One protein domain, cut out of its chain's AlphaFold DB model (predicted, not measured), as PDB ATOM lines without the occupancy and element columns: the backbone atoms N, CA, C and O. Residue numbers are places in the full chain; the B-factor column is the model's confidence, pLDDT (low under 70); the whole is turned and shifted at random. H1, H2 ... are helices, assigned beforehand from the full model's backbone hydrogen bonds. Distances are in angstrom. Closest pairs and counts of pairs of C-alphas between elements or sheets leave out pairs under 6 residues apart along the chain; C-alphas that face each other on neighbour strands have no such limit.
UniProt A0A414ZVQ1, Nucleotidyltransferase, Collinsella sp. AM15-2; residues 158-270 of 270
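What this domain is: This is residues 158 to 270 of the 270 residues of the protein "Nucleotidyltransferase" of Collinsella sp. AM15-2 (UniProt A0A414ZVQ1). Four mostly crossed helices pack together, H3 and H5 between H2 and H4, while H1 makes a corner with H2. Two long loops join H3 to H4 and H4 to H5. The printed part has 113 residues with five named helices, H1 to H5, and no named strand: all helix, compact, radius of gyration of the C-alphas 13.5 A, spans 38 by 33 by 25 A.

Where its parts are: H2, residues 171 to 186, is longest at 21.9 A, from (-0.354, -0.596, -21.829). H1 is 158 to 167, H3 194 to 204, H4 221 to 233 with 18.3 A, and H5 258 to 269, ending at (-3.331, 14.428, -16.276).

How they stand to each other: The hub H2 touches H3, C-alphas of Cys 176 and Asp 198 closest at 5.8 A, at a steep tilt of 46 degrees. H4 and H5 form a hairpin, C-alphas of Glu 223 and Ala 269 closest at 5.2 A. H1 and H2 touch only at the corner. Every O i to N i+4 pair is within hydrogen-bond range in H1 to H5.

The domain as a whole: The C-alphas of Gly 213 and Ala 255 are farthest apart, 39.1 A. The printed part has no cut; no printed residue is under 70 in pLDDT.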
ATOM      1  N   GLN A 158      -3.529  -3.772 -37.693       98.31
ATOM      2  CA  GLN A 158      -3.775  -4.771 -36.659       98.31
ATOM      3  C   GLN A 158      -2.482  -5.386 -36.136       98.31
ATOM      4  O   GLN A 158      -2.288  -5.445 -34.919       98.31
ATOM      5  N   GLU A 159      -1.583  -5.805 -37.028       98.38
ATOM      6  CA  GLU A 159      -0.325  -6.421 -36.609       98.38
ATOM      7  C   GLU A 159       0.595  -5.415 -35.912       98.38
ATOM      8  O   GLU A 159       1.113  -5.723 -34.837       98.38
ATOM      9  N   ALA A 160       0.703  -4.181 -36.417       98.50
ATOM     10  CA  ALA A 160       1.478  -3.138 -35.747       98.50
ATOM     11  C   ALA A 160       0.937  -2.854 -34.335       98.50
ATOM     12  O   ALA A 160       1.691  -2.845 -33.357       98.50
ATOM     13  N   MET A 161      -0.380  -2.670 -34.199       98.62
ATOM     14  CA  MET A 161      -1.028  -2.437 -32.905       98.62
ATOM     15  C   MET A 161      -0.807  -3.603 -31.937       98.62
ATOM     16  O   MET A 161      -0.494  -3.390 -30.765       98.62
ATOM     17  N   LYS A 162      -0.920  -4.841 -32.418       98.56
ATOM     18  CA  LYS A 162      -0.704  -6.057 -31.629       98.56
ATOM     19  C   LYS A 162       0.746  -6.193 -31.161       98.56
ATOM     20  O   LYS A 162       0.966  -6.458 -29.979       98.56
ATOM     21  N   GLU A 163       1.725  -5.958 -32.032       98.56
ATOM     22  CA  GLU A 163       3.151  -5.998 -31.688       98.56
ATOM     23  C   GLU A 163       3.516  -4.919 -30.655       98.56
ATOM     24  O   GLU A 163       4.151  -5.192 -29.627       98.56
ATOM     25  N   LYS A 164       3.049  -3.683 -30.867       98.56
ATOM     26  CA  LYS A 164       3.279  -2.580 -29.926       98.56
ATOM     27  C   LYS A 164       2.569  -2.813 -28.590       98.56
ATOM     28  O   LYS A 164       3.105  -2.480 -27.530       98.56
ATOM     29  N   ASN A 165       1.398  -3.445 -28.592       98.62
ATOM     30  CA  ASN A 165       0.714  -3.823 -27.360       98.62
ATOM     31  C   ASN A 165       1.448  -4.936 -26.600       98.62
ATOM     32  O   ASN A 165       1.573  -4.866 -25.378       98.62
ATOM     33  N   ALA A 166       1.987  -5.932 -27.308       98.31
ATOM     34  CA  ALA A 166       2.794  -6.987 -26.701       98.31
ATOM     35  C   ALA A 166       4.077  -6.422 -26.064       98.31
ATOM     36  O   ALA A 166       4.359  -6.690 -24.894       98.31
ATOM     37  N   SER A 167       4.814  -5.571 -26.786       97.75
ATOM     38  CA  SER A 167       6.044  -4.940 -26.276       97.75
ATOM     39  C   SER A 167       5.790  -3.955 -25.122       97.75
ATOM     40  O   SER A 167       6.605  -3.866 -24.198       97.75
ATOM     41  N   SER A 168       4.627  -3.293 -25.104       97.94
ATOM     42  CA  SER A 168       4.169  -2.443 -23.991       97.94
ATOM     43  C   SER A 168       3.445  -3.206 -22.866       97.94
ATOM     44  O   SER A 168       2.956  -2.602 -21.907       97.94
ATOM     45  N   ARG A 169       3.404  -4.546 -22.934       97.62
ATOM     46  CA  ARG A 169       2.774  -5.435 -21.939       97.62
ATOM     47  C   ARG A 169       1.305  -5.099 -21.654       97.62
ATOM     48  O   ARG A 169       0.862  -5.205 -20.513       97.62
ATOM     49  N   GLY A 170       0.562  -4.688 -22.680       97.94
ATOM     50  CA  GLY A 170      -0.859  -4.339 -22.590       97.94
ATOM     51  C   GLY A 170      -1.156  -2.848 -22.401       97.94
ATOM     52  O   GLY A 170      -2.312  -2.449 -22.524       97.94
ATOM     53  N   LEU A 171      -0.141  -2.016 -22.127       98.31
ATOM     54  CA  LEU A 171      -0.354  -0.596 -21.829       98.31
ATOM     55  C   LEU A 171      -0.960   0.164 -23.014       98.31
ATOM     56  O   LEU A 171      -1.808   1.026 -22.796       98.31
ATOM     57  N   LEU A 172      -0.578  -0.167 -24.253       98.75
ATOM     58  CA  LEU A 172      -1.136   0.471 -25.450       98.75
ATOM     59  C   LEU A 172      -2.661   0.332 -25.508       98.75
ATOM     60  O   LEU A 172      -3.366   1.336 -25.582       98.75
ATOM     61  N   PHE A 173      -3.179  -0.896 -25.445       98.69
ATOM     62  CA  PHE A 173      -4.621  -1.124 -25.558       98.69
ATOM     63  C   PHE A 173      -5.383  -0.537 -24.377       98.69
ATOM     64  O   PHE A 173      -6.451   0.040 -24.578       98.69
ATOM     65  N   ASP A 174      -4.841  -0.657 -23.163       98.62
ATOM     66  CA  ASP A 174      -5.445  -0.055 -21.975       98.62
ATOM     67  C   ASP A 174      -5.520   1.471 -22.106       98.62
ATOM     68  O   ASP A 174      -6.561   2.062 -21.833       98.62
ATOM     69  N   THR A 175      -4.472   2.115 -22.618       98.69
ATOM     70  CA  THR A 175      -4.457   3.571 -22.819       98.69
ATOM     71  C   THR A 175      -5.487   4.010 -23.857       98.69
ATOM     72  O   THR A 175      -6.259   4.932 -23.595       98.69
ATOM     73  N   CYS A 176      -5.557   3.340 -25.012       98.69
ATOM     74  CA  CYS A 176      -6.543   3.673 -26.043       98.69
ATOM     75  C   CYS A 176      -7.979   3.525 -25.522       98.69
ATOM     76  O   CYS A 176      -8.809   4.408 -25.737       98.69
ATOM     77  N   LYS A 177      -8.274   2.434 -24.804       98.56
ATOM     78  CA  LYS A 177      -9.595   2.213 -24.197       98.56
ATOM     79  C   LYS A 177      -9.905   3.243 -23.118       98.56
ATOM     80  O   LYS A 177     -11.032   3.721 -23.055       98.56
ATOM     81  N   HIS A 178      -8.922   3.613 -22.298       98.25
ATOM     82  CA  HIS A 178      -9.093   4.640 -21.271       98.25
ATOM     83  C   HIS A 178      -9.466   5.989 -21.888       98.25
ATOM     84  O   HIS A 178     -10.473   6.572 -21.503       98.25
ATOM     85  N   ILE A 179      -8.740   6.433 -22.921       98.44
ATOM     86  CA  ILE A 179      -9.050   7.677 -23.648       98.44
ATOM     87  C   ILE A 179     -10.460   7.626 -24.252       98.44
ATOM     88  O   ILE A 179     -11.209   8.594 -24.128       98.44
ATOM     89  N   ARG A 180     -10.851   6.497 -24.860       98.06
ATOM     90  CA  ARG A 180     -12.213   6.293 -25.391       98.06
ATOM     91  C   ARG A 180     -13.278   6.394 -24.296       98.06
ATOM     92  O   ARG A 180     -14.287   7.060 -24.496       98.06
ATOM     93  N   ASN A 181     -13.041   5.789 -23.133       96.94
ATOM     94  CA  ASN A 181     -13.970   5.842 -22.003       96.94
ATOM     95  C   ASN A 181     -14.099   7.263 -21.431       96.94
ATOM     96  O   ASN A 181     -15.211   7.713 -21.165       96.94
ATOM     97  N   VAL A 182     -12.989   7.998 -21.290       97.25
ATOM     98  CA  VAL A 182     -13.010   9.405 -20.848       97.25
ATOM     99  C   VAL A 182     -13.737  10.284 -21.868       97.25
ATOM    100  O   VAL A 182     -14.553  11.126 -21.488       97.25
ATOM    101  N   HIS A 183     -13.485  10.072 -23.163       97.50
ATOM    102  CA  HIS A 183     -14.192  10.761 -24.243       97.50
ATOM    103  C   HIS A 183     -15.701  10.517 -24.169       97.50
ATOM    104  O   HIS A 183     -16.451  11.487 -24.112       97.50
ATOM    105  N   ALA A 184     -16.141   9.264 -24.072       95.88
ATOM    106  CA  ALA A 184     -17.559   8.925 -23.965       95.88
ATOM    107  C   ALA A 184     -18.218   9.524 -22.708       95.88
ATOM    108  O   ALA A 184     -19.318  10.072 -22.783       95.88
ATOM    109  N   ALA A 185     -17.537   9.477 -21.560       95.94
ATOM    110  CA  ALA A 185     -18.094   9.934 -20.289       95.94
ATOM    111  C   ALA A 185     -18.148  11.464 -20.150       95.94
ATOM    112  O   ALA A 185     -19.061  11.987 -19.515       95.94
ATOM    113  N   SER A 186     -17.158  12.186 -20.687       96.50
ATOM    114  CA  SER A 186     -16.957  13.617 -20.387       96.50
ATOM    115  C   SER A 186     -17.023  14.531 -21.611       96.50
ATOM    116  O   SER A 186     -17.235  15.735 -21.468       96.50
ATOM    117  N   PHE A 187     -16.850  13.990 -22.818       97.06
ATOM    118  CA  PHE A 187     -16.678  14.774 -24.044       97.06
ATOM    119  C   PHE A 187     -17.429  14.184 -25.247       97.06
ATOM    120  O   PHE A 187     -17.040  14.424 -26.388       97.06
ATOM    121  N   SER A 188     -18.520  13.449 -25.019       95.25
ATOM    122  CA  SER A 188     -19.287  12.765 -26.073       95.25
ATOM    123  C   SER A 188     -19.877  13.704 -27.131       95.25
ATOM    124  O   SER A 188     -20.095  13.292 -28.266       95.25
ATOM    125  N   SER A 189     -20.086  14.983 -26.798       95.62
ATOM    126  CA  SER A 189     -20.516  16.017 -27.750       95.62
ATOM    127  C   SER A 189     -19.407  16.496 -28.694       95.62
ATOM    128  O   SER A 189     -19.695  17.153 -29.695       95.62
ATOM    129  N   TYR A 190     -18.144  16.176 -28.406       96.69
ATOM    130  CA  TYR A 190     -17.000  16.526 -29.240       96.69
ATOM    131  C   TYR A 190     -16.615  15.368 -30.152       96.69
ATOM    132  O   TYR A 190     -16.554  14.210 -29.739       96.69
ATOM    133  N   ARG A 191     -16.254  15.690 -31.395       96.00
ATOM    134  CA  ARG A 191     -15.710  14.699 -32.321       96.00
ATOM    135  C   ARG A 191     -14.290  14.315 -31.908       96.00
ATOM    136  O   ARG A 191     -13.408  15.165 -31.818       96.00
ATOM    137  N   LEU A 192     -14.063  13.020 -31.719       97.69
ATOM    138  CA  LEU A 192     -12.738  12.435 -31.548       97.69
ATOM    139  C   LEU A 192     -12.695  11.102 -32.288       97.69
ATOM    140  O   LEU A 192     -13.374  10.151 -31.916       97.69
ATOM    141  N   SER A 193     -11.933  11.057 -33.377       96.94
ATOM    142  CA  SER A 193     -11.831   9.857 -34.203       96.94
ATOM    143  C   SER A 193     -11.024   8.764 -33.500       96.94
ATOM    144  O   SER A 193      -9.931   9.019 -32.989       96.94
ATOM    145  N   GLY A 194     -11.520   7.526 -33.533       97.06
ATOM    146  CA  GLY A 194     -10.840   6.380 -32.930       97.06
ATOM    147  C   GLY A 194      -9.439   6.134 -33.498       97.06
ATOM    148  O   GLY A 194      -8.524   5.841 -32.735       97.06
ATOM    149  N   ILE A 195      -9.236   6.325 -34.808       97.44
ATOM    150  CA  ILE A 195      -7.906   6.173 -35.421       97.44
ATOM    151  C   ILE A 195      -6.930   7.266 -34.958       97.44
ATOM    152  O   ILE A 195      -5.740   6.995 -34.839       97.44
ATOM    153  N   VAL A 196      -7.415   8.470 -34.621       98.62
ATOM    154  CA  VAL A 196      -6.575   9.531 -34.032       98.62
ATOM    155  C   VAL A 196      -6.111   9.117 -32.638       98.62
ATOM    156  O   VAL A 196      -4.929   9.257 -32.346       98.62
ATOM    157  N   ILE A 197      -7.002   8.556 -31.809       98.69
ATOM    158  CA  ILE A 197      -6.633   8.010 -30.492       98.69
ATOM    159  C   ILE A 197      -5.584   6.907 -30.659       98.69
ATOM    160  O   ILE A 197      -4.497   7.002 -30.093       98.69
ATOM    161  N   ASP A 198      -5.904   5.880 -31.449       98.62
ATOM    162  CA  ASP A 198      -5.074   4.681 -31.575       98.62
ATOM    163  C   ASP A 198      -3.666   5.037 -32.091       98.62
ATOM    164  O   ASP A 198      -2.666   4.596 -31.526       98.62
ATOM    165  N   SER A 199      -3.582   5.900 -33.108       98.69
ATOM    166  CA  SER A 199      -2.316   6.307 -33.733       98.69
ATOM    167  C   SER A 199      -1.508   7.266 -32.861       98.69
ATOM    168  O   SER A 199      -0.286   7.138 -32.771       98.69
ATOM    169  N   PHE A 200      -2.176   8.207 -32.179       98.81
ATOM    170  CA  PHE A 200      -1.509   9.103 -31.240       98.81
ATOM    171  C   PHE A 200      -0.854   8.303 -30.117       98.81
ATOM    172  O   PHE A 200       0.337   8.468 -29.876       98.81
ATOM    173  N   VAL A 201      -1.596   7.394 -29.474       98.81
ATOM    174  CA  VAL A 201      -1.050   6.574 -28.385       98.81
ATOM    175  C   VAL A 201       0.046   5.646 -28.904       98.81
ATOM    176  O   VAL A 201       1.081   5.527 -28.258       98.81
ATOM    177  N   PHE A 202      -0.130   5.025 -30.075       98.69
ATOM    178  CA  PHE A 202       0.892   4.171 -30.685       98.69
ATOM    179  C   PHE A 202       2.248   4.885 -30.821       98.69
ATOM    180  O   PHE A 202       3.289   4.296 -30.513       98.69
ATOM    181  N   SER A 203       2.226   6.156 -31.232       97.38
ATOM    182  CA  SER A 203       3.419   7.004 -31.327       97.38
ATOM    183  C   SER A 203       3.900   7.478 -29.949       97.38
ATOM    184  O   SER A 203       5.069   7.312 -29.600       97.38
ATOM    185  N   ALA A 204       2.997   8.037 -29.139       98.00
ATOM    186  CA  ALA A 204       3.315   8.730 -27.893       98.00
ATOM    187  C   ALA A 204       3.713   7.795 -26.745       98.00
ATOM    188  O   ALA A 204       4.467   8.203 -25.868       98.00
ATOM    189  N   ILE A 205       3.272   6.531 -26.745       96.12
ATOM    190  CA  ILE A 205       3.615   5.562 -25.689       96.12
ATOM    191  C   ILE A 205       5.128   5.312 -25.591       96.12
ATOM    192  O   ILE A 205       5.619   4.893 -24.545       96.12
ATOM    193  N   ALA A 206       5.886   5.576 -26.663       93.75
ATOM    194  CA  ALA A 206       7.338   5.435 -26.708       93.75
ATOM    195  C   ALA A 206       7.806   4.069 -26.151       93.75
ATOM    196  O   ALA A 206       7.491   3.032 -26.748       93.75
ATOM    197  N   GLY A 207       8.554   4.072 -25.040       94.06
ATOM    198  CA  GLY A 207       9.044   2.884 -24.329       94.06
ATOM    199  C   GLY A 207       8.257   2.512 -23.065       94.06
ATOM    200  O   GLY A 207       8.674   1.605 -22.340       94.06
ATOM    201  N   TRP A 208       7.149   3.199 -22.772       96.88
ATOM    202  CA  TRP A 208       6.319   2.886 -21.613       96.88
ATOM    203  C   TRP A 208       5.644   1.529 -21.763       96.88
ATOM    204  O   TRP A 208       5.235   1.099 -22.844       96.88
ATOM    205  N   ARG A 209       5.535   0.834 -20.635       97.00
ATOM    206  CA  ARG A 209       4.938  -0.494 -20.543       97.00
ATOM    207  C   ARG A 209       4.434  -0.746 -19.138       97.00
ATOM    208  O   ARG A 209       4.973  -0.187 -18.182       97.00
ATOM    209  N   TRP A 210       3.475  -1.653 -18.989       96.44
ATOM    210  CA  TRP A 210       3.086  -2.091 -17.654       96.44
ATOM    211  C   TRP A 210       4.247  -2.788 -16.934       96.44
ATOM    212  O   TRP A 210       4.926  -3.662 -17.485       96.44
ATOM    213  N   ALA A 211       4.455  -2.429 -15.669       93.12
ATOM    214  CA  ALA A 211       5.374  -3.142 -14.795       93.12
ATOM    215  C   ALA A 211       4.831  -4.550 -14.468       93.12
ATOM    216  O   ALA A 211       3.618  -4.797 -14.452       93.12
ATOM    217  N   ASN A 212       5.753  -5.482 -14.203       85.56
ATOM    218  CA  ASN A 212       5.425  -6.823 -13.697       85.56
ATOM    219  C   ASN A 212       5.189  -6.826 -12.172       85.56
ATOM    220  O   ASN A 212       4.771  -7.841 -11.629       85.56
ATOM    221  N   GLY A 213       5.440  -5.697 -11.507       81.88
ATOM    222  CA  GLY A 213       5.264  -5.461 -10.076       81.88
ATOM    223  C   GLY A 213       5.060  -3.966  -9.837       81.88
ATOM    224  O   GLY A 213       4.367  -3.314 -10.621       81.88
ATOM    225  N   GLU A 214       5.686  -3.410  -8.803       77.50
ATOM    226  CA  GLU A 214       5.628  -1.969  -8.555       77.50
ATOM    227  C   GLU A 214       6.284  -1.167  -9.687       77.50
ATOM    228  O   GLU A 214       7.316  -1.542 -10.249       77.50
ATOM    229  N   SER A 215       5.639  -0.062 -10.053       83.50
ATOM    230  CA  SER A 215       6.175   0.890 -11.020       83.50
ATOM    231  C   SER A 215       7.272   1.721 -10.361       83.50
ATOM    232  O   SER A 215       7.061   2.267  -9.282       83.50
ATOM    233  N   SER A 216       8.408   1.885 -11.038       82.88
ATOM    234  CA  SER A 216       9.446   2.843 -10.636       82.88
ATOM    235  C   SER A 216       9.103   4.291 -11.007       82.88
ATOM    236  O   SER A 216       9.748   5.219 -10.524       82.88
ATOM    237  N   ALA A 217       8.107   4.499 -11.874       89.06
ATOM    238  CA  ALA A 217       7.651   5.826 -12.258       89.06
ATOM    239  C   ALA A 217       6.666   6.400 -11.222       89.06
ATOM    240  O   ALA A 217       5.790   5.657 -10.760       89.06
ATOM    241  N   PRO A 218       6.745   7.711 -10.912       91.75
ATOM    242  CA  PRO A 218       5.764   8.385 -10.071       91.75
ATOM    243  C   PRO A 218       4.337   8.230 -10.607       91.75
ATOM    244  O   PRO A 218       4.107   8.175 -11.818       91.75
ATOM    245  N   ALA A 219       3.361   8.202  -9.700       89.69
ATOM    246  CA  ALA A 219       1.952   8.203 -10.076       89.69
ATOM    247  C   ALA A 219       1.638   9.402 -10.988       89.69
ATOM    248  O   ALA A 219       1.949  10.535 -10.632       89.69
ATOM    249  N   GLY A 220       1.017   9.147 -12.145       93.56
ATOM    250  CA  GLY A 220       0.653  10.203 -13.096       93.56
ATOM    251  C   GLY A 220       1.713  10.562 -14.131       93.56
ATOM    252  O   GLY A 220       1.415  11.276 -15.085       93.56
ATOM    253  N   ALA A 221       2.951  10.083 -13.971       95.44
ATOM    254  CA  ALA A 221       4.043  10.429 -14.879       95.44
ATOM    255  C   ALA A 221       3.762   9.993 -16.328       95.44
ATOM    256  O   ALA A 221       4.162  10.682 -17.262       95.44
ATOM    257  N   TYR A 222       3.045   8.883 -16.516       97.00
ATOM    258  CA  TYR A 222       2.651   8.409 -17.839       97.00
ATOM    259  C   TYR A 222       1.602   9.321 -18.489       97.00
ATOM    260  O   TYR A 222       1.766   9.742 -19.630       97.00
ATOM    261  N   GLU A 223       0.548   9.685 -17.758       97.81
ATOM    262  CA  GLU A 223      -0.496  10.585 -18.256       97.81
ATOM    263  C   GLU A 223       0.060  11.978 -18.582       97.81
ATOM    264  O   GLU A 223      -0.296  12.558 -19.610       97.81
ATOM    265  N   MET A 224       0.979  12.484 -17.751       97.50
ATOM    266  CA  MET A 224       1.714  13.723 -18.026       97.50
ATOM    267  C   MET A 224       2.559  13.607 -19.296       97.50
ATOM    268  O   MET A 224       2.508  14.498 -20.134       97.50
ATOM    269  N   GLN A 225       3.263  12.491 -19.498       97.44
ATOM    270  CA  GLN A 225       4.075  12.269 -20.696       97.44
ATOM    271  C   GLN A 225       3.234  12.220 -21.982       97.44
ATOM    272  O   GLN A 225       3.658  12.754 -23.009       97.44
ATOM    273  N   LEU A 226       2.028  11.641 -21.937       98.50
ATOM    274  CA  LEU A 226       1.085  11.710 -23.057       98.50
ATOM    275  C   LEU A 226       0.639  13.155 -23.329       98.50
ATOM    276  O   LEU A 226       0.595  13.578 -24.484       98.50
ATOM    277  N   LEU A 227       0.318  13.924 -22.285       98.62
ATOM    278  CA  LEU A 227      -0.067  15.328 -22.435       98.62
ATOM    279  C   LEU A 227       1.084  16.185 -22.988       98.62
ATOM    280  O   LEU A 227       0.855  17.013 -23.871       98.62
ATOM    281  N   ASP A 228       2.308  15.973 -22.514       98.25
ATOM    282  CA  ASP A 228       3.498  16.693 -22.966       98.25
ATOM    283  C   ASP A 228       3.788  16.417 -24.444       98.25
ATOM    284  O   ASP A 228       4.035  17.351 -25.209       98.25
ATOM    285  N   GLU A 229       3.676  15.159 -24.880       98.50
ATOM    286  CA  GLU A 229       3.849  14.801 -26.290       98.50
ATOM    287  C   GLU A 229       2.753  15.414 -27.172       98.50
ATOM    288  O   GLU A 229       3.045  15.966 -28.236       98.50
ATOM    289  N   PHE A 230       1.497  15.405 -26.715       98.69
ATOM    290  CA  PHE A 230       0.418  16.116 -27.400       98.69
ATOM    291  C   PHE A 230       0.719  17.613 -27.524       98.69
ATOM    292  O   PHE A 230       0.592  18.179 -28.612       98.69
ATOM    293  N   ASN A 231       1.134  18.266 -26.438       98.56
ATOM    294  CA  ASN A 231       1.442  19.694 -26.426       98.56
ATOM    295  C   ASN A 231       2.627  20.029 -27.339       98.56
ATOM    296  O   ASN A 231       2.605  21.059 -28.013       98.56
ATOM    297  N   ARG A 232       3.636  19.155 -27.405       98.19
ATOM    298  CA  ARG A 232       4.775  19.299 -28.317       98.19
ATOM    299  C   ARG A 232       4.333  19.240 -29.779       98.19
ATOM    300  O   ARG A 232       4.737  20.092 -30.565       98.19
ATOM    301  N   LEU A 233       3.505  18.258 -30.140       97.94
ATOM    302  CA  LEU A 233       3.034  18.056 -31.515       97.94
ATOM    303  C   LEU A 233       2.053  19.142 -31.976       97.94
ATOM    304  O   LEU A 233       2.114  19.576 -33.121       97.94
ATOM    305  N   SER A 234       1.160  19.579 -31.090       98.12
ATOM    306  CA  SER A 234       0.043  20.481 -31.412       98.12
ATOM    307  C   SER A 234       0.301  21.957 -31.092       98.12
ATOM    308  O   SER A 234      -0.630  22.763 -31.139       98.12
ATOM    309  N   LEU A 235       1.529  22.322 -30.704       97.25
ATOM    310  CA  LEU A 235       1.866  23.649 -30.171       97.25
ATOM    311  C   LEU A 235       0.905  24.067 -29.043       97.25
ATOM    312  O   LEU A 235       0.180  25.051 -29.153       97.25
ATOM    313  N   GLN A 236       0.876  23.284 -27.961       96.38
ATOM    314  CA  GLN A 236      -0.009  23.472 -26.798       96.38
ATOM    315  C   GLN A 236      -1.513  23.381 -27.131       96.38
ATOM    316  O   GLN A 236      -2.368  23.900 -26.407       96.38
ATOM    317  N   GLY A 237      -1.861  22.687 -28.216       95.62
ATOM    318  CA  GLY A 237      -3.224  22.584 -28.727       95.62
ATOM    319  C   GLY A 237      -3.657  23.776 -29.577       95.62
ATOM    320  O   GLY A 237      -4.858  23.973 -29.737       95.62
ATOM    321  N   ALA A 238      -2.720  24.573 -30.100       96.75
ATOM    322  CA  ALA A 238      -3.021  25.677 -31.005       96.75
ATOM    323  C   ALA A 238      -3.277  25.211 -32.446       96.75
ATOM    324  O   ALA A 238      -4.021  25.870 -33.169       96.75
ATOM    325  N   VAL A 239      -2.677  24.091 -32.868       97.62
ATOM    326  CA  VAL A 239      -2.764  23.608 -34.254       97.62
ATOM    327  C   VAL A 239      -2.979  22.090 -34.345       97.62
ATOM    328  O   VAL A 239      -2.529  21.344 -33.467       97.62
ATOM    329  N   PRO A 240      -3.624  21.607 -35.424       97.44
ATOM    330  CA  PRO A 240      -3.559  20.204 -35.816       97.44
ATOM    331  C   PRO A 240      -2.110  19.765 -36.061       97.44
ATOM    332  O   PRO A 240      -1.240  20.582 -36.362       97.44
ATOM    333  N   PHE A 241      -1.856  18.463 -35.981       97.88
ATOM    334  CA  PHE A 241      -0.516  17.890 -36.129       97.88
ATOM    335  C   PHE A 241      -0.508  16.706 -37.094       97.88
ATOM    336  O   PHE A 241      -1.528  16.038 -37.292       97.88
ATOM    337  N   ALA A 242       0.652  16.448 -37.699       97.06
ATOM    338  CA  ALA A 242       0.843  15.310 -38.589       97.06
ATOM    339  C   ALA A 242       0.799  13.997 -37.798       97.06
ATOM    340  O   ALA A 242       1.443  13.867 -36.755       97.06
ATOM    341  N   LEU A 243       0.047  13.026 -38.307       98.00
ATOM    342  CA  LEU A 243      -0.116  11.715 -37.695       98.00
ATOM    343  C   LEU A 243      -0.302  10.665 -38.791       98.00
ATOM    344  O   LEU A 243      -0.936  10.941 -39.809       98.00
ATOM    345  N   PHE A 244       0.233   9.469 -38.565       97.88
ATOM    346  CA  PHE A 244       0.131   8.341 -39.487       97.88
ATOM    347  C   PHE A 244      -0.456   7.128 -38.776       97.88
ATOM    348  O   PHE A 244      -0.215   6.934 -37.582       97.88
ATOM    349  N   SER A 245      -1.230   6.321 -39.498       97.19
ATOM    350  CA  SER A 245      -1.783   5.079 -38.967       97.19
ATOM    351  C   SER A 245      -0.675   4.057 -38.663       97.19
ATOM    352  O   SER A 245       0.299   3.948 -39.417       97.19
ATOM    353  N   PRO A 246      -0.807   3.269 -37.579       97.56
ATOM    354  CA  PRO A 246       0.108   2.175 -37.274       97.56
ATOM    355  C   PRO A 246       0.207   1.207 -38.454       97.56
ATOM    356  O   PRO A 246      -0.812   0.839 -39.023       97.56
ATOM    357  N   GLY A 247       1.412   0.776 -38.821       96.88
ATOM    358  CA  GLY A 247       1.622  -0.229 -39.871       96.88
ATOM    359  C   GLY A 247       1.376   0.278 -41.295       96.88
ATOM    360  O   GLY A 247       2.318   0.320 -42.078       96.88
ATOM    361  N   SER A 248       0.148   0.693 -41.625       94.50
ATOM    362  CA  SER A 248      -0.240   1.123 -42.978       94.50
ATOM    363  C   SER A 248       0.313   2.498 -43.377       94.50
ATOM    364  O   SER A 248       0.331   2.819 -44.564       94.50
ATOM    365  N   GLN A 249       0.787   3.299 -42.411       96.19
ATOM    366  CA  GLN A 249       1.435   4.603 -42.624       96.19
ATOM    367  C   GLN A 249       0.605   5.583 -43.470       96.19
ATOM    368  O   GLN A 249       1.139   6.441 -44.177       96.19
ATOM    369  N   GLN A 250      -0.720   5.478 -43.396       95.19
ATOM    370  CA  GLN A 250      -1.629   6.406 -44.054       95.19
ATOM    371  C   GLN A 250      -1.716   7.695 -43.237       95.19
ATOM    372  O   GLN A 250      -1.834   7.656 -42.013       95.19
ATOM    373  N   ALA A 251      -1.659   8.847 -43.908       97.00
ATOM    374  CA  ALA A 251      -1.807  10.138 -43.246       97.00
ATOM    375  C   ALA A 251      -3.219  10.291 -42.652       97.00
ATOM    376  O   ALA A 251      -4.218  10.014 -43.318       97.00
ATOM    377  N   ILE A 252      -3.298  10.765 -41.410       96.88
ATOM    378  CA  ILE A 252      -4.548  10.957 -40.672       96.88
ATOM    379  C   ILE A 252      -4.834  12.450 -40.526       96.88
ATOM    380  O   ILE A 252      -4.005  13.206 -40.020       96.88
ATOM    381  N   ASP A 253      -6.044  12.864 -40.900       97.00
ATOM    382  CA  ASP A 253      -6.537  14.211 -40.617       97.00
ATOM    383  C   ASP A 253      -6.885  14.359 -39.127       97.00
ATOM    384  O   ASP A 253      -7.844  13.771 -38.617       97.00
ATOM    385  N   THR A 254      -6.098  15.168 -38.418       97.81
ATOM    386  CA  THR A 254      -6.290  15.457 -36.992       97.81
ATOM    387  C   THR A 254      -7.133  16.708 -36.738       97.81
ATOM    388  O   THR A 254      -7.536  16.936 -35.594       97.81
ATOM    389  N   ALA A 255      -7.468  17.502 -37.764       97.69
ATOM    390  CA  ALA A 255      -8.044  18.840 -37.607       97.69
ATOM    391  C   ALA A 255      -9.376  18.847 -36.847       97.69
ATOM    392  O   ALA A 255      -9.645  19.746 -36.059       97.69
ATOM    393  N   LYS A 256     -10.196  17.805 -37.023       97.00
ATOM    394  CA  LYS A 256     -11.496  17.671 -36.343       97.00
ATOM    395  C   LYS A 256     -11.432  16.911 -35.016       97.00
ATOM    396  O   LYS A 256     -12.478  16.544 -34.489       97.00
ATOM    397  N   SER A 257     -10.245  16.565 -34.521       98.06
ATOM    398  CA  SER A 257     -10.083  15.696 -33.344       98.06
ATOM    399  C   SER A 257      -9.053  16.192 -32.333       98.06
ATOM    400  O   SER A 257      -9.196  15.883 -31.152       98.06
ATOM    401  N   TYR A 258      -8.048  16.969 -32.751       97.81
ATOM    402  CA  TYR A 258      -6.940  17.365 -31.876       97.81
ATOM    403  C   TYR A 258      -7.403  18.157 -30.640       97.81
ATOM    404  O   TYR A 258      -6.916  17.904 -29.540       97.81
ATOM    405  N   GLU A 259      -8.391  19.048 -30.778       98.12
ATOM    406  CA  GLU A 259      -8.930  19.799 -29.638       98.12
ATOM    407  C   GLU A 259      -9.551  18.881 -28.579       98.12
ATOM    408  O   GLU A 259      -9.301  19.043 -27.381       98.12
ATOM    409  N   CYS A 260     -10.356  17.904 -29.014       98.56
ATOM    410  CA  CYS A 260     -11.000  16.948 -28.118       98.56
ATOM    411  C   CYS A 260      -9.970  16.020 -27.467       98.56
ATOM    412  O   CYS A 260     -10.007  15.819 -26.252       98.56
ATOM    413  N   LEU A 261      -8.994  15.533 -28.242       98.75
ATOM    414  CA  LEU A 261      -7.883  14.744 -27.713       98.75
ATOM    415  C   LEU A 261      -7.152  15.506 -26.596       98.75
ATOM    416  O   LEU A 261      -6.953  14.966 -25.510       98.75
ATOM    417  N   GLY A 262      -6.839  16.786 -26.812       98.56
ATOM    418  CA  GLY A 262      -6.218  17.632 -25.797       98.56
ATOM    419  C   GLY A 262      -7.081  17.832 -24.546       98.56
ATOM    420  O   GLY A 262      -6.546  17.941 -23.445       98.56
ATOM    421  N   LYS A 263      -8.416  17.886 -24.669       98.44
ATOM    422  CA  LYS A 263      -9.325  17.947 -23.506       98.44
ATOM    423  C   LYS A 263      -9.268  16.662 -22.684       98.44
ATOM    424  O   LYS A 263      -9.106  16.739 -21.467       98.44
ATOM    425  N   VAL A 264      -9.323  15.508 -23.350       98.56
ATOM    426  CA  VAL A 264      -9.230  14.191 -22.707       98.56
ATOM    427  C   VAL A 264      -7.891  14.022 -21.988       98.56
ATOM    428  O   VAL A 264      -7.875  13.710 -20.799       98.56
ATOM    429  N   LEU A 265      -6.771  14.311 -22.657       98.62
ATOM    430  CA  LEU A 265      -5.434  14.173 -22.064       98.62
ATOM    431  C   LEU A 265      -5.234  15.100 -20.859       98.62
ATOM    432  O   LEU A 265      -4.704  14.674 -19.834       98.62
ATOM    433  N   ARG A 266      -5.722  16.347 -20.927       98.12
ATOM    434  CA  ARG A 266      -5.693  17.266 -19.776       98.12
ATOM    435  C   ARG A 266      -6.554  16.771 -18.615       98.12
ATOM    436  O   ARG A 266      -6.185  17.011 -17.474       98.12
ATOM    437  N   GLN A 267      -7.682  16.105 -18.868       97.69
ATOM    438  CA  GLN A 267      -8.489  15.502 -17.802       97.69
ATOM    439  C   GLN A 267      -7.774  14.313 -17.152       97.69
ATOM    440  O   GLN A 267      -7.773  14.208 -15.930       97.69
ATOM    441  N   MET A 268      -7.125  13.456 -17.940       97.69
ATOM    442  CA  MET A 268      -6.346  12.327 -17.414       97.69
ATOM    443  C   MET A 268      -5.182  12.795 -16.526       97.69
ATOM    444  O   MET A 268      -4.951  12.237 -15.453       97.69
ATOM    445  N   ALA A 269      -4.496  13.859 -16.950       95.25
ATOM    446  CA  ALA A 269      -3.331  14.428 -16.276       95.25
ATOM    447  C   ALA A 269      -3.649  15.335 -15.064       95.25
ATOM    448  O   ALA A 269      -2.734  15.714 -14.338       95.25
ATOM    449  N   ARG A 270      -4.921  15.686 -14.823       87.50
ATOM    450  CA  ARG A 270      -5.390  16.423 -13.629       87.50
ATOM    451  C   ARG A 270      -5.721  15.467 -12.503       87.50
ATOM    452  O   ARG A 270      -5.097  15.487 -11.422       87.50
TER     453      ARG A 270